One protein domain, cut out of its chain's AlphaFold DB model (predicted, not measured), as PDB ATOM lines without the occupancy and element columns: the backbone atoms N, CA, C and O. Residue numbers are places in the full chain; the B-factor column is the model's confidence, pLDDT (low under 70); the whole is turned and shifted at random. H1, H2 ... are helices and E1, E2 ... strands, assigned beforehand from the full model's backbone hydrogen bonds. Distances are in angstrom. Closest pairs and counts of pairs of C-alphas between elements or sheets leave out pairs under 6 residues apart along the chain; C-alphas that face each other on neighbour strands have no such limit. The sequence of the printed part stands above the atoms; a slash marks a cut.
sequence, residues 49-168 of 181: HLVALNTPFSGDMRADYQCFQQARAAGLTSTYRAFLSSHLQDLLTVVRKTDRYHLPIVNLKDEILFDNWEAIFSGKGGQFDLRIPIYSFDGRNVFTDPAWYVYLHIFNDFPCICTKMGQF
ATOM      1  N   HIS A  49     172.296 187.452 252.196       85.94
ATOM      2  CA  HIS A  49     171.903 186.931 253.504       85.94
ATOM      3  C   HIS A  49     170.513 186.306 253.447       85.94
ATOM      4  O   HIS A  49     169.570 186.950 252.977       85.94
ATOM      5  N   LEU A  50     170.395 185.099 253.989       83.94
ATOM      6  CA  LEU A  50     169.163 184.348 254.180       83.94
ATOM      7  C   LEU A  50     168.892 184.226 255.686       83.94
ATOM      8  O   LEU A  50     169.696 183.671 256.435       83.94
ATOM      9  N   VAL A  51     167.776 184.795 256.137       87.88
ATOM     10  CA  VAL A  51     167.427 184.934 257.560       87.88
ATOM     11  C   VAL A  51     165.952 184.603 257.734       87.88
ATOM     12  O   VAL A  51     165.147 185.015 256.910       87.88
ATOM     13  N   ALA A  52     165.562 183.874 258.772       87.31
ATOM     14  CA  ALA A  52     164.148 183.604 259.030       87.31
ATOM     15  C   ALA A  52     163.479 184.746 259.812       87.31
ATOM     16  O   ALA A  52     164.132 185.515 260.522       87.31
ATOM     17  N   LEU A  53     162.150 184.826 259.737       87.06
ATOM     18  CA  LEU A  53     161.390 185.568 260.745       87.06
ATOM     19  C   LEU A  53     161.618 184.961 262.143       87.06
ATOM     20  O   LEU A  53     162.134 183.859 262.295       87.06
ATOM     21  N   ASN A  54     161.226 185.676 263.188       88.81
ATOM     22  CA  ASN A  54     161.284 185.196 264.570       88.81
ATOM     23  C   ASN A  54     160.182 184.167 264.856       88.81
ATOM     24  O   ASN A  54     160.322 183.306 265.720       88.81
ATOM     25  N   THR A  55     159.071 184.236 264.132       82.25
ATOM     26  CA  THR A  55     157.956 183.300 264.266       82.25
ATOM     27  C   THR A  55     157.565 182.775 262.897       82.25
ATOM     28  O   THR A  55     157.668 183.520 261.915       82.25
ATOM     29  N   PRO A  56     157.077 181.529 262.816       75.75
ATOM     30  CA  PRO A  56     156.545 181.016 261.572       75.75
ATOM     31  C   PRO A  56     155.373 181.873 261.098       75.75
ATOM     32  O   PRO A  56     154.606 182.424 261.894       75.75
ATOM     33  N   PHE A  57     155.272 182.026 259.784       71.94
ATOM     34  CA  PHE A  57     154.301 182.903 259.150       71.94
ATOM     35  C   PHE A  57     153.812 182.239 257.863       71.94
ATOM     36  O   PHE A  57     154.621 181.723 257.098       71.94
ATOM     37  N   SER A  58     152.501 182.262 257.622       60.78
ATOM     38  CA  SER A  58     151.843 181.546 256.511       60.78
ATOM     39  C   SER A  58     151.902 182.303 255.170       60.78
ATOM     40  O   SER A  58     151.168 182.015 254.237       60.78
ATOM     41  N   GLY A  59     152.808 183.278 255.035       59.88
ATOM     42  CA  GLY A  59     153.129 183.858 253.729       59.88
ATOM     43  C   GLY A  59     152.033 184.697 253.057       59.88
ATOM     44  O   GLY A  59     151.916 184.677 251.838       59.88
ATOM     45  N   ASP A  60     151.260 185.473 253.822       62.75
ATOM     46  CA  ASP A  60     150.357 186.499 253.270       62.75
ATOM     47  C   ASP A  60     151.139 187.757 252.807       62.75
ATOM     48  O   ASP A  60     152.313 187.933 253.150       62.75
ATOM     49  N   MET A  61     150.484 188.690 252.098       60.47
ATOM     50  CA  MET A  61     151.020 189.962 251.562       60.47
ATOM     51  C   MET A  61     151.811 190.812 252.578       60.47
ATOM     52  O   MET A  61     152.518 191.750 252.210       60.47
ATOM     53  N   ARG A  62     151.704 190.506 253.874       75.56
ATOM     54  CA  ARG A  62     152.414 191.169 254.974       75.56
ATOM     55  C   ARG A  62     153.806 190.602 255.258       75.56
ATOM     56  O   ARG A  62     154.496 191.162 256.105       75.56
ATOM     57  N   ALA A  63     154.248 189.537 254.588       75.81
ATOM     58  CA  ALA A  63     155.551 188.937 254.878       75.81
ATOM     59  C   ALA A  63     156.723 189.884 254.569       75.81
ATOM     60  O   ALA A  63     157.642 189.991 255.377       75.81
ATOM     61  N   ASP A  64     156.666 190.638 253.462       79.00
ATOM     62  CA  ASP A  64     157.671 191.666 253.136       79.00
ATOM     63  C   ASP A  64     157.798 192.697 254.266       79.00
ATOM     64  O   ASP A  64     158.899 193.057 254.688       79.00
ATOM     65  N   TYR A  65     156.653 193.144 254.791       84.12
ATOM     66  CA  TYR A  65     156.600 194.079 255.908       84.12
ATOM     67  C   TYR A  65     157.186 193.470 257.190       84.12
ATOM     68  O   TYR A  65     157.926 194.149 257.898       84.12
ATOM     69  N   GLN A  66     156.911 192.194 257.467       86.06
ATOM     70  CA  GLN A  66     157.477 191.490 258.620       86.06
ATOM     71  C   GLN A  66     159.001 191.361 258.521       86.06
ATOM     72  O   GLN A  66     159.694 191.668 259.489       86.06
ATOM     73  N   CYS A  67     159.533 191.000 257.350       85.56
ATOM     74  CA  CYS A  67     160.979 190.946 257.127       85.56
ATOM     75  C   CYS A  67     161.630 192.315 257.348       85.56
ATOM     76  O   CYS A  67     162.661 192.413 258.010       85.56
ATOM     77  N   PHE A  68     161.009 193.383 256.838       87.50
ATOM     78  CA  PHE A  68     161.494 194.741 257.059       87.50
ATOM     79  C   PHE A  68     161.485 195.119 258.546       87.50
ATOM     80  O   PHE A  68     162.503 195.572 259.067       87.50
ATOM     81  N   GLN A  69     160.361 194.925 259.236       91.19
ATOM     82  CA  GLN A  69     160.216 195.320 260.638       91.19
ATOM     83  C   GLN A  69     161.176 194.566 261.555       91.19
ATOM     84  O   GLN A  69     161.845 195.179 262.385       91.19
ATOM     85  N   GLN A  70     161.296 193.249 261.385       91.81
ATOM     86  CA  GLN A  70     162.159 192.436 262.238       91.81
ATOM     87  C   GLN A  70     163.642 192.689 261.969       91.81
ATOM     88  O   GLN A  70     164.417 192.782 262.917       91.81
ATOM     89  N   ALA A  71     164.032 192.925 260.711       90.19
ATOM     90  CA  ALA A  71     165.389 193.357 260.391       90.19
ATOM     91  C   ALA A  71     165.748 194.677 261.090       90.19
ATOM     92  O   ALA A  71     166.834 194.804 261.654       90.19
ATOM     93  N   ARG A  72     164.828 195.654 261.098       90.81
ATOM     94  CA  ARG A  72     165.030 196.930 261.805       90.81
ATOM     95  C   ARG A  72     165.092 196.754 263.315       90.81
ATOM     96  O   ARG A  72     165.963 197.350 263.941       90.81
ATOM     97  N   ALA A  73     164.223 195.920 263.882       92.06
ATOM     98  CA  ALA A  73     164.244 195.597 265.306       92.06
ATOM     99  C   ALA A  73     165.556 194.908 265.729       92.06
ATOM    100  O   ALA A  73     166.047 195.160 266.824       92.06
ATOM    101  N   ALA A  74     166.157 194.109 264.843       90.38
ATOM    102  CA  ALA A  74     167.468 193.486 265.036       90.38
ATOM    103  C   ALA A  74     168.661 194.428 264.758       90.38
ATOM    104  O   ALA A  74     169.812 194.001 264.811       90.38
ATOM    105  N   GLY A  75     168.417 195.704 264.434       89.69
ATOM    106  CA  GLY A  75     169.470 196.688 264.163       89.69
ATOM    107  C   GLY A  75     170.132 196.560 262.786       89.69
ATOM    108  O   GLY A  75     171.156 197.195 262.533       89.69
ATOM    109  N   LEU A  76     169.560 195.776 261.867       85.94
ATOM    110  CA  LEU A  76     170.103 195.609 260.522       85.94
ATOM    111  C   LEU A  76     169.788 196.835 259.653       85.94
ATOM    112  O   LEU A  76     168.651 197.314 259.548       85.94
ATOM    113  N   THR A  77     170.821 197.364 258.997       81.56
ATOM    114  CA  THR A  77     170.724 198.583 258.178       81.56
ATOM    115  C   THR A  77     170.217 198.312 256.761       81.56
ATOM    116  O   THR A  77     169.630 199.207 256.143       81.56
ATOM    117  N   SER A  78     170.373 197.087 256.258       81.94
ATOM    118  CA  SER A  78     169.894 196.676 254.938       81.94
ATOM    119  C   SER A  78     168.397 196.384 254.900       81.94
ATOM    120  O   SER A  78     167.770 196.076 255.910       81.94
ATOM    121  N   THR A  79     167.819 196.463 253.705       79.00
ATOM    122  CA  THR A  79     166.428 196.086 253.457       79.00
ATOM    123  C   THR A  79     166.320 194.579 253.245       79.00
ATOM    124  O   THR A  79     167.069 194.000 252.461       79.00
ATOM    125  N   TYR A  80     165.376 193.953 253.943       82.31
ATOM    126  CA  TYR A  80     165.038 192.542 253.783       82.31
ATOM    127  C   TYR A  80     163.643 192.415 253.174       82.31
ATOM    128  O   TYR A  80     162.750 193.193 253.515       82.31
ATOM    129  N   ARG A  81     163.468 191.447 252.274       80.75
ATOM    130  CA  ARG A  81     162.181 191.095 251.658       80.75
ATOM    131  C   ARG A  81     161.876 189.626 251.882       80.75
ATOM    132  O   ARG A  81     162.796 188.831 252.056       80.75
ATOM    133  N   ALA A  82     160.596 189.283 251.901       75.31
ATOM    134  CA  ALA A  82     160.183 187.911 252.093       75.31
ATOM    135  C   ALA A  82     160.439 187.095 250.829       75.31
ATOM    136  O   ALA A  82     160.093 187.468 249.710       75.31
ATOM    137  N   PHE A  83     161.036 185.940 251.048       67.81
ATOM    138  CA  PHE A  83     161.180 184.850 250.112       67.81
ATOM    139  C   PHE A  83     159.913 183.995 250.191       67.81
ATOM    140  O   PHE A  83     159.919 182.871 250.688       67.81
ATOM    141  N   LEU A  84     158.790 184.582 249.774       60.00
ATOM    142  CA  LEU A  84     157.546 183.851 249.576       60.00
ATOM    143  C   LEU A  84     157.547 183.301 248.159       60.00
ATOM    144  O   LEU A  84     157.634 184.063 247.200       60.00
ATOM    145  N   SER A  85     157.412 181.995 248.005       47.66
ATOM    146  CA  SER A  85     157.044 181.443 246.712       47.66
ATOM    147  C   SER A  85     156.008 180.366 246.901       47.66
ATOM    148  O   SER A  85     156.240 179.361 247.561       47.66
ATOM    149  N   SER A  86     154.848 180.610 246.299       44.09
ATOM    150  CA  SER A  86     153.863 179.575 246.029       44.09
ATOM    151  C   SER A  86     154.236 178.762 244.777       44.09
ATOM    152  O   SER A  86     153.698 177.677 244.597       44.09
ATOM    153  N   HIS A  87     155.139 179.265 243.910       39.50
ATOM    154  CA  HIS A  87     155.521 178.669 242.615       39.50
ATOM    155  C   HIS A  87     157.018 178.874 242.273       39.50
ATOM    156  O   HIS A  87     157.516 180.003 242.227       39.50
ATOM    157  N   LEU A  88     157.727 177.785 241.934       45.84
ATOM    158  CA  LEU A  88     159.164 177.749 241.582       45.84
ATOM    159  C   LEU A  88     159.601 178.759 240.496       45.84
ATOM    160  O   LEU A  88     160.757 179.180 240.480       45.84
ATOM    161  N   GLN A  89     158.703 179.151 239.586       44.44
ATOM    162  CA  GLN A  89     159.017 180.049 238.465       44.44
ATOM    163  C   GLN A  89     159.246 181.508 238.901       44.44
ATOM    164  O   GLN A  89     160.120 182.174 238.344       44.44
ATOM    165  N   ASP A  90     158.563 181.975 239.952       49.50
ATOM    166  CA  ASP A  90     158.752 183.331 240.494       49.50
ATOM    167  C   ASP A  90     160.032 183.441 241.333       49.50
ATOM    168  O   ASP A  90     160.644 184.509 241.432       49.50
ATOM    169  N   LEU A  91     160.502 182.310 241.863       50.94
ATOM    170  CA  LEU A  91     161.656 182.216 242.752       50.94
ATOM    171  C   LEU A  91     162.983 182.529 242.060       50.94
ATOM    172  O   LEU A  91     163.897 183.104 242.651       50.94
ATOM    173  N   LEU A  92     163.066 182.232 240.763       53.09
ATOM    174  CA  LEU A  92     164.208 182.627 239.951       53.09
ATOM    175  C   LEU A  92     164.294 184.152 239.828       53.09
ATOM    176  O   LEU A  92     165.395 184.668 239.708       53.09
ATOM    177  N   THR A  93     163.187 184.898 239.883       55.44
ATOM    178  CA  THR A  93     163.169 186.343 239.579       55.44
ATOM    179  C   THR A  93     163.539 187.262 240.749       55.44
ATOM    180  O   THR A  93     163.878 188.420 240.505       55.44
ATOM    181  N   VAL A  94     163.551 186.749 241.987       57.75
ATOM    182  CA  VAL A  94     163.830 187.521 243.219       57.75
ATOM    183  C   VAL A  94     165.226 188.150 243.196       57.75
ATOM    184  O   VAL A  94     165.407 189.306 243.582       57.75
ATOM    185  N   VAL A  95     166.213 187.402 242.700       57.72
ATOM    186  CA  VAL A  95     167.598 187.858 242.548       57.72
ATOM    187  C   VAL A  95     167.865 188.203 241.083       57.72
ATOM    188  O   VAL A  95     167.480 187.469 240.160       57.72
ATOM    189  N   ARG A  96     168.536 189.339 240.847       61.22
ATOM    190  CA  ARG A  96     168.926 189.779 239.498       61.22
ATOM    191  C   ARG A  96     169.768 188.702 238.827       61.22
ATOM    192  O   ARG A  96     170.621 188.101 239.464       61.22
ATOM    193  N   LYS A  97     169.567 188.488 237.524       62.50
ATOM    194  CA  LYS A  97     170.226 187.411 236.761       62.50
ATOM    195  C   LYS A  97     171.759 187.407 236.897       62.50
ATOM    196  O   LYS A  97     172.341 186.332 236.928       62.50
ATOM    197  N   THR A  98     172.385 188.578 237.018       59.31
ATOM    198  CA  THR A  98     173.836 188.747 237.219       59.31
ATOM    199  C   THR A  98     174.326 188.225 238.565       59.31
ATOM    200  O   THR A  98     175.422 187.695 238.660       59.31
ATOM    201  N   ASP A  99     173.502 188.336 239.599       66.38
ATOM    202  CA  ASP A  99     173.902 188.056 240.978       66.38
ATOM    203  C   ASP A  99     173.718 186.564 241.310       66.38
ATOM    204  O   ASP A  99     174.295 186.051 242.266       66.38
ATOM    205  N   ARG A 100     172.955 185.840 240.476       67.94
ATOM    206  CA  ARG A 100     172.600 184.430 240.694       67.94
ATOM    207  C   ARG A 100     173.779 183.466 240.651       67.94
ATOM    208  O   ARG A 100     173.682 182.406 241.256       67.94
ATOM    209  N   TYR A 101     174.844 183.817 239.936       69.50
ATOM    210  CA  TYR A 101     175.985 182.933 239.676       69.50
ATOM    211  C   TYR A 101     177.241 183.307 240.468       69.50
ATOM    212  O   TYR A 101     178.204 182.546 240.478       69.50
ATOM    213  N   HIS A 102     177.258 184.488 241.088       71.69
ATOM    214  CA  HIS A 102     178.494 185.093 241.591       71.69
ATOM    215  C   HIS A 102     178.451 185.451 243.074       71.69
ATOM    216  O   HIS A 102     179.499 185.758 243.636       71.69
ATOM    217  N   LEU A 103     177.269 185.442 243.702       76.94
ATOM    218  CA  LEU A 103     177.127 185.799 245.109       76.94
ATOM    219  C   LEU A 103     176.874 184.551 245.961       76.94
ATOM    220  O   LEU A 103     175.873 183.870 245.713       76.94
ATOM    221  N   PRO A 104     177.705 184.284 246.984       83.50
ATOM    222  CA  PRO A 104     177.409 183.245 247.954       83.50
ATOM    223  C   PRO A 104     176.181 183.629 248.777       83.50
ATOM    224  O   PRO A 104     175.915 184.810 249.038       83.50
ATOM    225  N   ILE A 105     175.443 182.610 249.202       79.94
ATOM    226  CA  ILE A 105     174.302 182.759 250.098       79.94
ATOM    227  C   ILE A 105     174.755 182.359 251.484       79.94
ATOM    228  O   ILE A 105     175.224 181.242 251.683       79.94
ATOM    229  N   VAL A 106     174.590 183.265 252.436       85.88
ATOM    230  CA  VAL A 106     175.039 183.097 253.814       85.88
ATOM    231  C   VAL A 106     173.882 183.248 254.796       85.88
ATOM    232  O   VAL A 106     172.867 183.872 254.479       85.88
ATOM    233  N   ASN A 107     174.021 182.706 256.000       88.31
ATOM    234  CA  ASN A 107     173.071 182.935 257.091       88.31
ATOM    235  C   ASN A 107     173.322 184.285 257.802       88.31
ATOM    236  O   ASN A 107     174.174 185.074 257.397       88.31
ATOM    237  N   LEU A 108     172.592 184.562 258.891       88.88
ATOM    238  CA  LEU A 108     172.748 185.794 259.687       88.88
ATOM    239  C   LEU A 108     174.160 185.987 260.281       88.88
ATOM    240  O   LEU A 108     174.518 187.108 260.625       88.88
ATOM    241  N   LYS A 109     174.946 184.912 260.412       88.94
ATOM    242  CA  LYS A 109     176.308 184.903 260.967       88.94
ATOM    243  C   LYS A 109     177.396 184.799 259.894       88.94
ATOM    244  O   LYS A 109     178.530 184.466 260.219       88.94
ATOM    245  N   ASP A 110     177.052 185.068 258.635       88.44
ATOM    246  CA  ASP A 110     177.966 185.013 257.490       88.44
ATOM    247  C   ASP A 110     178.504 183.602 257.163       88.44
ATOM    248  O   ASP A 110     179.491 183.458 256.443       88.44
ATOM    249  N   GLU A 111     177.838 182.542 257.634       87.31
ATOM    250  CA  GLU A 111     178.178 181.158 257.277       87.31
ATOM    251  C   GLU A 111     177.517 180.781 255.946       87.31
ATOM    252  O   GLU A 111     176.325 181.025 255.752       87.31
ATOM    253  N   ILE A 112     178.280 180.180 255.028       85.69
ATOM    254  CA  ILE A 112     177.811 179.831 253.680       85.69
ATOM    255  C   ILE A 112     176.771 178.708 253.751       85.69
ATOM    256  O   ILE A 112     177.061 177.611 254.212       85.69
ATOM    257  N   LEU A 113     175.574 178.987 253.244       79.62
ATOM    258  CA  LEU A 113     174.495 178.020 253.037       79.62
ATOM    259  C   LEU A 113     174.548 177.422 251.627       79.62
ATOM    260  O   LEU A 113     174.319 176.228 251.457       79.62
ATOM    261  N   PHE A 114     174.846 178.254 250.623       76.75
ATOM    262  CA  PHE A 114     174.963 177.846 249.223       76.75
ATOM    263  C   PHE A 114     176.049 178.649 248.511       76.75
ATOM    264  O   PHE A 114     176.199 179.850 248.749       76.75
ATOM    265  N   ASP A 115     176.735 178.006 247.566       78.62
ATOM    266  CA  ASP A 115     177.754 178.657 246.735       78.62
ATOM    267  C   ASP A 115     177.173 179.799 245.894       78.62
ATOM    268  O   ASP A 115     177.852 180.792 245.637       78.62
ATOM    269  N   ASN A 116     175.920 179.656 245.448       74.62
ATOM    270  CA  ASN A 116     175.199 180.657 244.669       74.62
ATOM    271  C   ASN A 116     173.675 180.399 244.656       74.62
ATOM    272  O   ASN A 116     173.180 179.438 245.246       74.62
ATOM    273  N   TRP A 117     172.919 181.262 243.972       72.56
ATOM    274  CA  TRP A 117     171.453 181.178 243.878       72.56
ATOM    275  C   TRP A 117     170.945 180.007 243.048       72.56
ATOM    276  O   TRP A 117     169.905 179.435 243.363       72.56
ATOM    277  N   GLU A 118     171.655 179.638 241.984       70.75
ATOM    278  CA  GLU A 118     171.267 178.504 241.143       70.75
ATOM    279  C   GLU A 118     171.382 177.173 241.898       70.75
ATOM    280  O   GLU A 118     170.544 176.288 241.711       70.75
ATOM    281  N   ALA A 119     172.347 177.065 242.817       69.88
ATOM    282  CA  ALA A 119     172.557 175.885 243.654       69.88
ATOM    283  C   ALA A 119     171.348 175.541 244.545       69.88
ATOM    284  O   ALA A 119     171.161 174.378 244.895       69.88
ATOM    285  N   ILE A 120     170.472 176.508 244.857       65.12
ATOM    286  CA  ILE A 120     169.207 176.235 245.561       65.12
ATOM    287  C   ILE A 120     168.274 175.367 244.688       65.12
ATOM    288  O   ILE A 120     167.539 174.518 245.197       65.12
ATOM    289  N   PHE A 121     168.309 175.539 243.361       62.91
ATOM    290  CA  PHE A 121     167.335 174.964 242.422       62.91
ATOM    291  C   PHE A 121     167.868 173.815 241.570       62.91
ATOM    292  O   PHE A 121     167.106 173.255 240.782       62.91
ATOM    293  N   SER A 122     169.138 173.428 241.716       56.38
ATOM    294  CA  SER A 122     169.833 172.481 240.830       56.38
ATOM    295  C   SER A 122     169.408 171.003 240.985       56.38
ATOM    296  O   SER A 122     170.228 170.094 240.884       56.38
ATOM    297  N   GLY A 123     168.120 170.732 241.219       42.59
ATOM    298  CA  GLY A 123     167.523 169.400 241.060       42.59
ATOM    299  C   GLY A 123     167.390 168.546 242.324       42.59
ATOM    300  O   GLY A 123     166.946 167.408 242.222       42.59
ATOM    301  N   LYS A 124     167.715 169.072 243.515       47.31
ATOM    302  CA  LYS A 124     167.513 168.374 244.809       47.31
ATOM    303  C   LYS A 124     166.445 169.004 245.714       47.31
ATOM    304  O   LYS A 124     166.380 168.684 246.894       47.31
ATOM    305  N   GLY A 125     165.631 169.918 245.180       50.72
ATOM    306  CA  GLY A 125     164.556 170.564 245.942       50.72
ATOM    307  C   GLY A 125     165.041 171.474 247.078       50.72
ATOM    308  O   GLY A 125     164.392 171.525 248.114       50.72
ATOM    309  N   GLY A 126     166.177 172.165 246.915       55.09
ATOM    310  CA  GLY A 126     166.687 173.084 247.940       55.09
ATOM    311  C   GLY A 126     167.212 172.389 249.195       55.09
ATOM    312  O   GLY A 126     167.032 172.897 250.292       55.09
ATOM    313  N   GLN A 127     167.829 171.212 249.056       51.66
ATOM    314  CA  GLN A 127     168.384 170.463 250.183       51.66
ATOM    315  C   GLN A 127     169.489 171.273 250.887       51.66
ATOM    316  O   GLN A 127     170.605 171.387 250.385       51.66
ATOM    317  N   PHE A 128     169.147 171.852 252.039       59.59
ATOM    318  CA  PHE A 128     170.061 172.599 252.901       59.59
ATOM    319  C   PHE A 128     171.024 171.637 253.610       59.59
ATOM    320  O   PHE A 128     170.617 170.549 254.030       59.59
ATOM    321  N   ASP A 129     172.283 172.037 253.800       64.88
ATOM    322  CA  ASP A 129     173.151 171.341 254.749       64.88
ATOM    323  C   ASP A 129     172.642 171.621 256.169       64.88
ATOM    324  O   ASP A 129     172.865 172.695 256.721       64.88
ATOM    325  N   LEU A 130     171.954 170.647 256.771       65.06
ATOM    326  CA  LEU A 130     171.392 170.758 258.124       65.06
ATOM    327  C   LEU A 130     172.458 170.975 259.211       65.06
ATOM    328  O   LEU A 130     172.111 171.284 260.352       65.06
ATOM    329  N   ARG A 131     173.749 170.817 258.885       73.31
ATOM    330  CA  ARG A 131     174.863 171.147 259.786       73.31
ATOM    331  C   ARG A 131     175.079 172.655 259.915       73.31
ATOM    332  O   ARG A 131     175.671 173.076 260.905       73.31
ATOM    333  N   ILE A 132     174.608 173.450 258.949       78.50
ATOM    334  CA  ILE A 132     174.746 174.909 258.932       78.50
ATOM    335  C   ILE A 132     173.373 175.530 259.218       78.50
ATOM    336  O   ILE A 132     172.459 175.431 258.396       78.50
ATOM    337  N   PRO A 133     173.178 176.146 260.393       82.12
ATOM    338  CA  PRO A 133     171.867 176.600 260.829       82.12
ATOM    339  C   PRO A 133     171.374 177.827 260.058       82.12
ATOM    340  O   PRO A 133     172.133 178.747 259.745       82.12
ATOM    341  N   ILE A 134     170.060 177.887 259.839       82.25
ATOM    342  CA  ILE A 134     169.378 179.132 259.478       82.25
ATOM    343  C   ILE A 134     168.974 179.829 260.774       82.25
ATOM    344  O   ILE A 134     168.319 179.240 261.636       82.25
ATOM    345  N   TYR A 135     169.364 181.094 260.896       88.06
ATOM    346  CA  TYR A 135     169.035 181.920 262.050       88.06
ATOM    347  C   TYR A 135     167.844 182.833 261.760       88.06
ATOM    348  O   TYR A 135     167.719 183.365 260.654       88.06
ATOM    349  N   SER A 136     166.989 183.033 262.758       90.44
ATOM    350  CA  SER A 136     165.997 184.109 262.778       90.44
ATOM    351  C   SER A 136     166.643 185.464 263.085       90.44
ATOM    352  O   SER A 136     167.785 185.517 263.545       90.44
ATOM    353  N   PHE A 137     165.927 186.573 262.872       90.69
ATOM    354  CA  PHE A 137     166.432 187.924 263.179       90.69
ATOM    355  C   PHE A 137     166.833 188.124 264.649       90.69
ATOM    356  O   PHE A 137     167.727 188.917 264.929       90.69
ATOM    357  N   ASP A 138     166.209 187.403 265.580       90.56
ATOM    358  CA  ASP A 138     166.585 187.376 267.000       90.56
ATOM    359  C   ASP A 138     167.691 186.355 267.345       90.56
ATOM    360  O   ASP A 138     168.059 186.210 268.510       90.56
ATOM    361  N   GLY A 139     168.256 185.670 266.346       90.62
ATOM    362  CA  GLY A 139     169.445 184.824 266.480       90.62
ATOM    363  C   GLY A 139     169.187 183.367 266.876       90.62
ATOM    364  O   GLY A 139     170.141 182.654 267.199       90.62
ATOM    365  N   ARG A 140     167.937 182.890 266.847       89.62
ATOM    366  CA  ARG A 140     167.596 181.490 267.155       89.62
ATOM    367  C   ARG A 140     167.814 180.585 265.951       89.62
ATOM    368  O   ARG A 140     167.575 180.975 264.814       89.62
ATOM    369  N   ASN A 141     168.279 179.362 266.202       87.31
ATOM    370  CA  ASN A 141     168.424 178.349 265.160       87.31
ATOM    371  C   ASN A 141     167.059 177.719 264.861       87.31
ATOM    372  O   ASN A 141     166.518 176.986 265.691       87.31
ATOM    373  N   VAL A 142     166.551 177.972 263.657       81.94
ATOM    374  CA  VAL A 142     165.235 177.522 263.181       81.94
ATOM    375  C   VAL A 142     165.090 176.001 263.230       81.94
ATOM    376  O   VAL A 142     164.008 175.503 263.521       81.94
ATOM    377  N   PHE A 143     166.165 175.244 262.996       76.75
ATOM    378  CA  PHE A 143     166.104 173.778 262.965       76.75
ATOM    379  C   PHE A 143     165.958 173.141 264.348       76.75
ATOM    380  O   PHE A 143     165.490 172.011 264.458       76.75
ATOM    381  N   THR A 144     166.359 173.849 265.403       83.06
ATOM    382  CA  THR A 144     166.286 173.363 266.791       83.06
ATOM    383  C   THR A 144     165.202 174.057 267.607       83.06
ATOM    384  O   THR A 144     164.946 173.668 268.744       83.06
ATOM    385  N   ASP A 145     164.597 175.113 267.067       81.69
ATOM    386  CA  ASP A 145     163.594 175.894 267.770       81.69
ATOM    387  C   ASP A 145     162.240 175.149 267.786       81.69
ATOM    388  O   ASP A 145     161.696 174.824 266.723       81.69
ATOM    389  N   PRO A 146     161.659 174.890 268.973       77.94
ATOM    390  CA  PRO A 146     160.399 174.159 269.090       77.94
ATOM    391  C   PRO A 146     159.225 174.821 268.362       77.94
ATOM    392  O   PRO A 146     158.360 174.120 267.837       77.94
ATOM    393  N   ALA A 147     159.182 176.157 268.304       73.44
ATOM    394  CA  ALA A 147     158.106 176.884 267.630       73.44
ATOM    395  C   ALA A 147     158.121 176.629 266.116       73.44
ATOM    396  O   ALA A 147     157.067 176.558 265.484       73.44
ATOM    397  N   TRP A 148     159.312 176.440 265.547       69.88
ATOM    398  CA  TRP A 148     159.501 176.120 264.134       69.88
ATOM    399  C   TRP A 148     159.267 174.640 263.836       69.88
ATOM    400  O   TRP A 148     158.595 174.324 262.854       69.88
ATOM    401  N   TYR A 149     159.729 173.742 264.711       68.50
ATOM    402  CA  TYR A 149     159.481 172.300 264.590       68.50
ATOM    403  C   TYR A 149     157.981 171.977 264.523       68.50
ATOM    404  O   TYR A 149     157.529 171.247 263.642       68.50
ATOM    405  N   VAL A 150     157.193 172.573 265.425       64.25
ATOM    406  CA  VAL A 150     155.740 172.362 265.483       64.25
ATOM    407  C   VAL A 150     155.049 172.899 264.228       64.25
ATOM    408  O   VAL A 150     154.160 172.245 263.688       64.25
ATOM    409  N   TYR A 151     155.468 174.056 263.715       59.00
ATOM    410  CA  TYR A 151     154.847 174.651 262.534       59.00
ATOM    411  C   TYR A 151     155.110 173.860 261.247       59.00
ATOM    412  O   TYR A 151     154.170 173.584 260.503       59.00
ATOM    413  N   LEU A 152     156.361 173.446 261.011       59.66
ATOM    414  CA  LEU A 152     156.730 172.641 259.838       59.66
ATOM    415  C   LEU A 152     155.971 171.311 259.807       59.66
ATOM    416  O   LEU A 152     155.544 170.865 258.745       59.66
ATOM    417  N   HIS A 153     155.749 170.709 260.978       58.53
ATOM    418  CA  HIS A 153     155.000 169.463 261.092       58.53
ATOM    419  C   HIS A 153     153.487 169.651 260.861       58.53
ATOM    420  O   HIS A 153     152.838 168.755 260.320       58.53
ATOM    421  N   ILE A 154     152.904 170.778 261.283       49.34
ATOM    422  CA  ILE A 154     151.449 171.000 261.213       49.34
ATOM    423  C   ILE A 154     151.009 171.524 259.844       49.34
ATOM    424  O   ILE A 154     149.986 171.082 259.327       49.34
ATOM    425  N   PHE A 155     151.752 172.465 259.265       47.94
ATOM    426  CA  PHE A 155     151.296 173.207 258.088       47.94
ATOM    427  C   PHE A 155     151.918 172.722 256.776       47.94
ATOM    428  O   PHE A 155     151.404 173.059 255.719       47.94
ATOM    429  N   ASN A 156     152.987 171.913 256.829       52.84
ATOM    430  CA  ASN A 156     153.763 171.493 255.652       52.84
ATOM    431  C   ASN A 156     154.157 172.675 254.735       52.84
ATOM    432  O   ASN A 156     154.338 172.522 253.528       52.84
ATOM    433  N   ASP A 157     154.270 173.860 255.334       52.09
ATOM    434  CA  ASP A 157     154.630 175.107 254.681       52.09
ATOM    435  C   ASP A 157     156.089 175.420 254.991       52.09
ATOM    436  O   ASP A 157     156.540 175.305 256.136       52.09
ATOM    437  N   PHE A 158     156.830 175.856 253.974       53.62
ATOM    438  CA  PHE A 158     158.195 176.324 254.169       53.62
ATOM    439  C   PHE A 158     158.223 177.552 255.091       53.62
ATOM    440  O   PHE A 158     157.313 178.388 255.058       53.62
ATOM    441  N   PRO A 159     159.276 177.700 255.914       61.09
ATOM    442  CA  PRO A 159     159.407 178.861 256.770       61.09
ATOM    443  C   PRO A 159     159.477 180.123 255.904       61.09
ATOM    444  O   PRO A 159     160.150 180.134 254.872       61.09
ATOM    445  N   CYS A 160     158.811 181.202 256.329       66.56
ATOM    446  CA  CYS A 160     159.005 182.514 255.718       66.56
ATOM    447  C   CYS A 160     160.464 182.938 255.905       66.56
ATOM    448  O   CYS A 160     160.873 183.411 256.970       66.56
ATOM    449  N   ILE A 161     161.241 182.736 254.852       75.75
ATOM    450  CA  ILE A 161     162.627 183.155 254.750       75.75
ATOM    451  C   ILE A 161     162.642 184.608 254.272       75.75
ATOM    452  O   ILE A 161     161.808 185.022 253.478       75.75
ATOM    453  N   CYS A 162     163.588 185.397 254.753       80.44
ATOM    454  CA  CYS A 162     163.828 186.773 254.360       80.44
ATOM    455  C   CYS A 162     165.205 186.869 253.703       80.44
ATOM    456  O   CYS A 162     166.199 186.381 254.244       80.44
ATOM    457  N   THR A 163     165.281 187.532 252.553       77.81
ATOM    458  CA  THR A 163     166.536 187.761 251.835       77.81
ATOM    459  C   THR A 163     166.938 189.225 251.908       77.81
ATOM    460  O   THR A 163     166.111 190.135 251.777       77.81
ATOM    461  N   LYS A 164     168.229 189.470 252.135       79.62
ATOM    462  CA  LYS A 164     168.794 190.819 252.070       79.62
ATOM    463  C   LYS A 164     168.813 191.292 250.626       79.62
ATOM    464  O   LYS A 164     169.420 190.668 249.758       79.62
ATOM    465  N   MET A 165     168.215 192.448 250.384       67.94
ATOM    466  CA  MET A 165     168.319 193.118 249.100       67.94
ATOM    467  C   MET A 165     169.717 193.729 248.967       67.94
ATOM    468  O   MET A 165     170.173 194.478 249.833       67.94
ATOM    469  N   GLY A 166     170.400 193.422 247.863       58.09
ATOM    470  CA  GLY A 166     171.693 194.022 247.544       58.09
ATOM    471  C   GLY A 166     171.607 195.552 247.475       58.09
ATOM    472  O   GLY A 166     170.607 196.118 247.021       58.09
ATOM    473  N   GLN A 167     172.681 196.226 247.892       45.75
ATOM    474  CA  GLN A 167     172.830 197.692 247.964       45.75
ATOM    475  C   GLN A 167     172.581 198.420 246.622       45.75
ATOM    476  O   GLN A 167     172.330 199.621 246.602       45.75
ATOM    477  N   PHE A 168     172.550 197.694 245.499       38.41
ATOM    478  CA  PHE A 168     172.185 198.197 244.167       38.41
ATOM    479  C   PHE A 168     170.673 198.295 243.891       38.41
ATOM    480  O   PHE A 168     170.262 198.758 242.820       38.41
TER     481      PHE A 168
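This is residues 49 to 168 of the 181 residues of an uncharacterized protein of Anolis carolinensis (UniProt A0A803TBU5). Little of this domain is regular structure: a small antiparallel sheet, E1 - E4 - E2, has H1 over one face, while H2, E3 and H3 lie farther out among long loops. The 120 printed residues, 40 in named elements, run E1 H1 E2 H2 E3 H3 E4, mixed helix and strand. The whole is compact, radius of gyration of the C-alphas 13.6 A, spanning 36 by 33 by 29 A.

Inner strand E4, residues 161 to 164, neighbours E1, residues 49 to 52 (N 51 and O 162, 2.9 A), and E2, residues 80 to 83 (N 83 and O 161, 2.7 A). H1, residues 63 to 73, is on the sheet, two layers, height 8.4 A; its closest C-alphas to E2 are Asp 64 and Ala 82, 4.6 A. E1, H1, E2 form a split strand-helix-strand unit, E4 between its same-way strands, with a right-handed crossover. H2, residues 88 to 91, and H3, residues 146 to 155, are not on the sheet. E3, residues 112 to 114, pairs with no named strand. Every O i to N i+4 pair is within hydrogen-bond range in H1 and H3; H2 is too short.

E1 begins at C-alpha 49 (171.903, 186.931, 253.504); E4 ends at C-alpha 164 (168.794, 190.819, 252.070). H1 measures 15.1 A, H3 14.3 A.

The printed part has no cut. Links H2 to E3 and E3 to H3 are long. Fifty-two residues have pLDDT under 70.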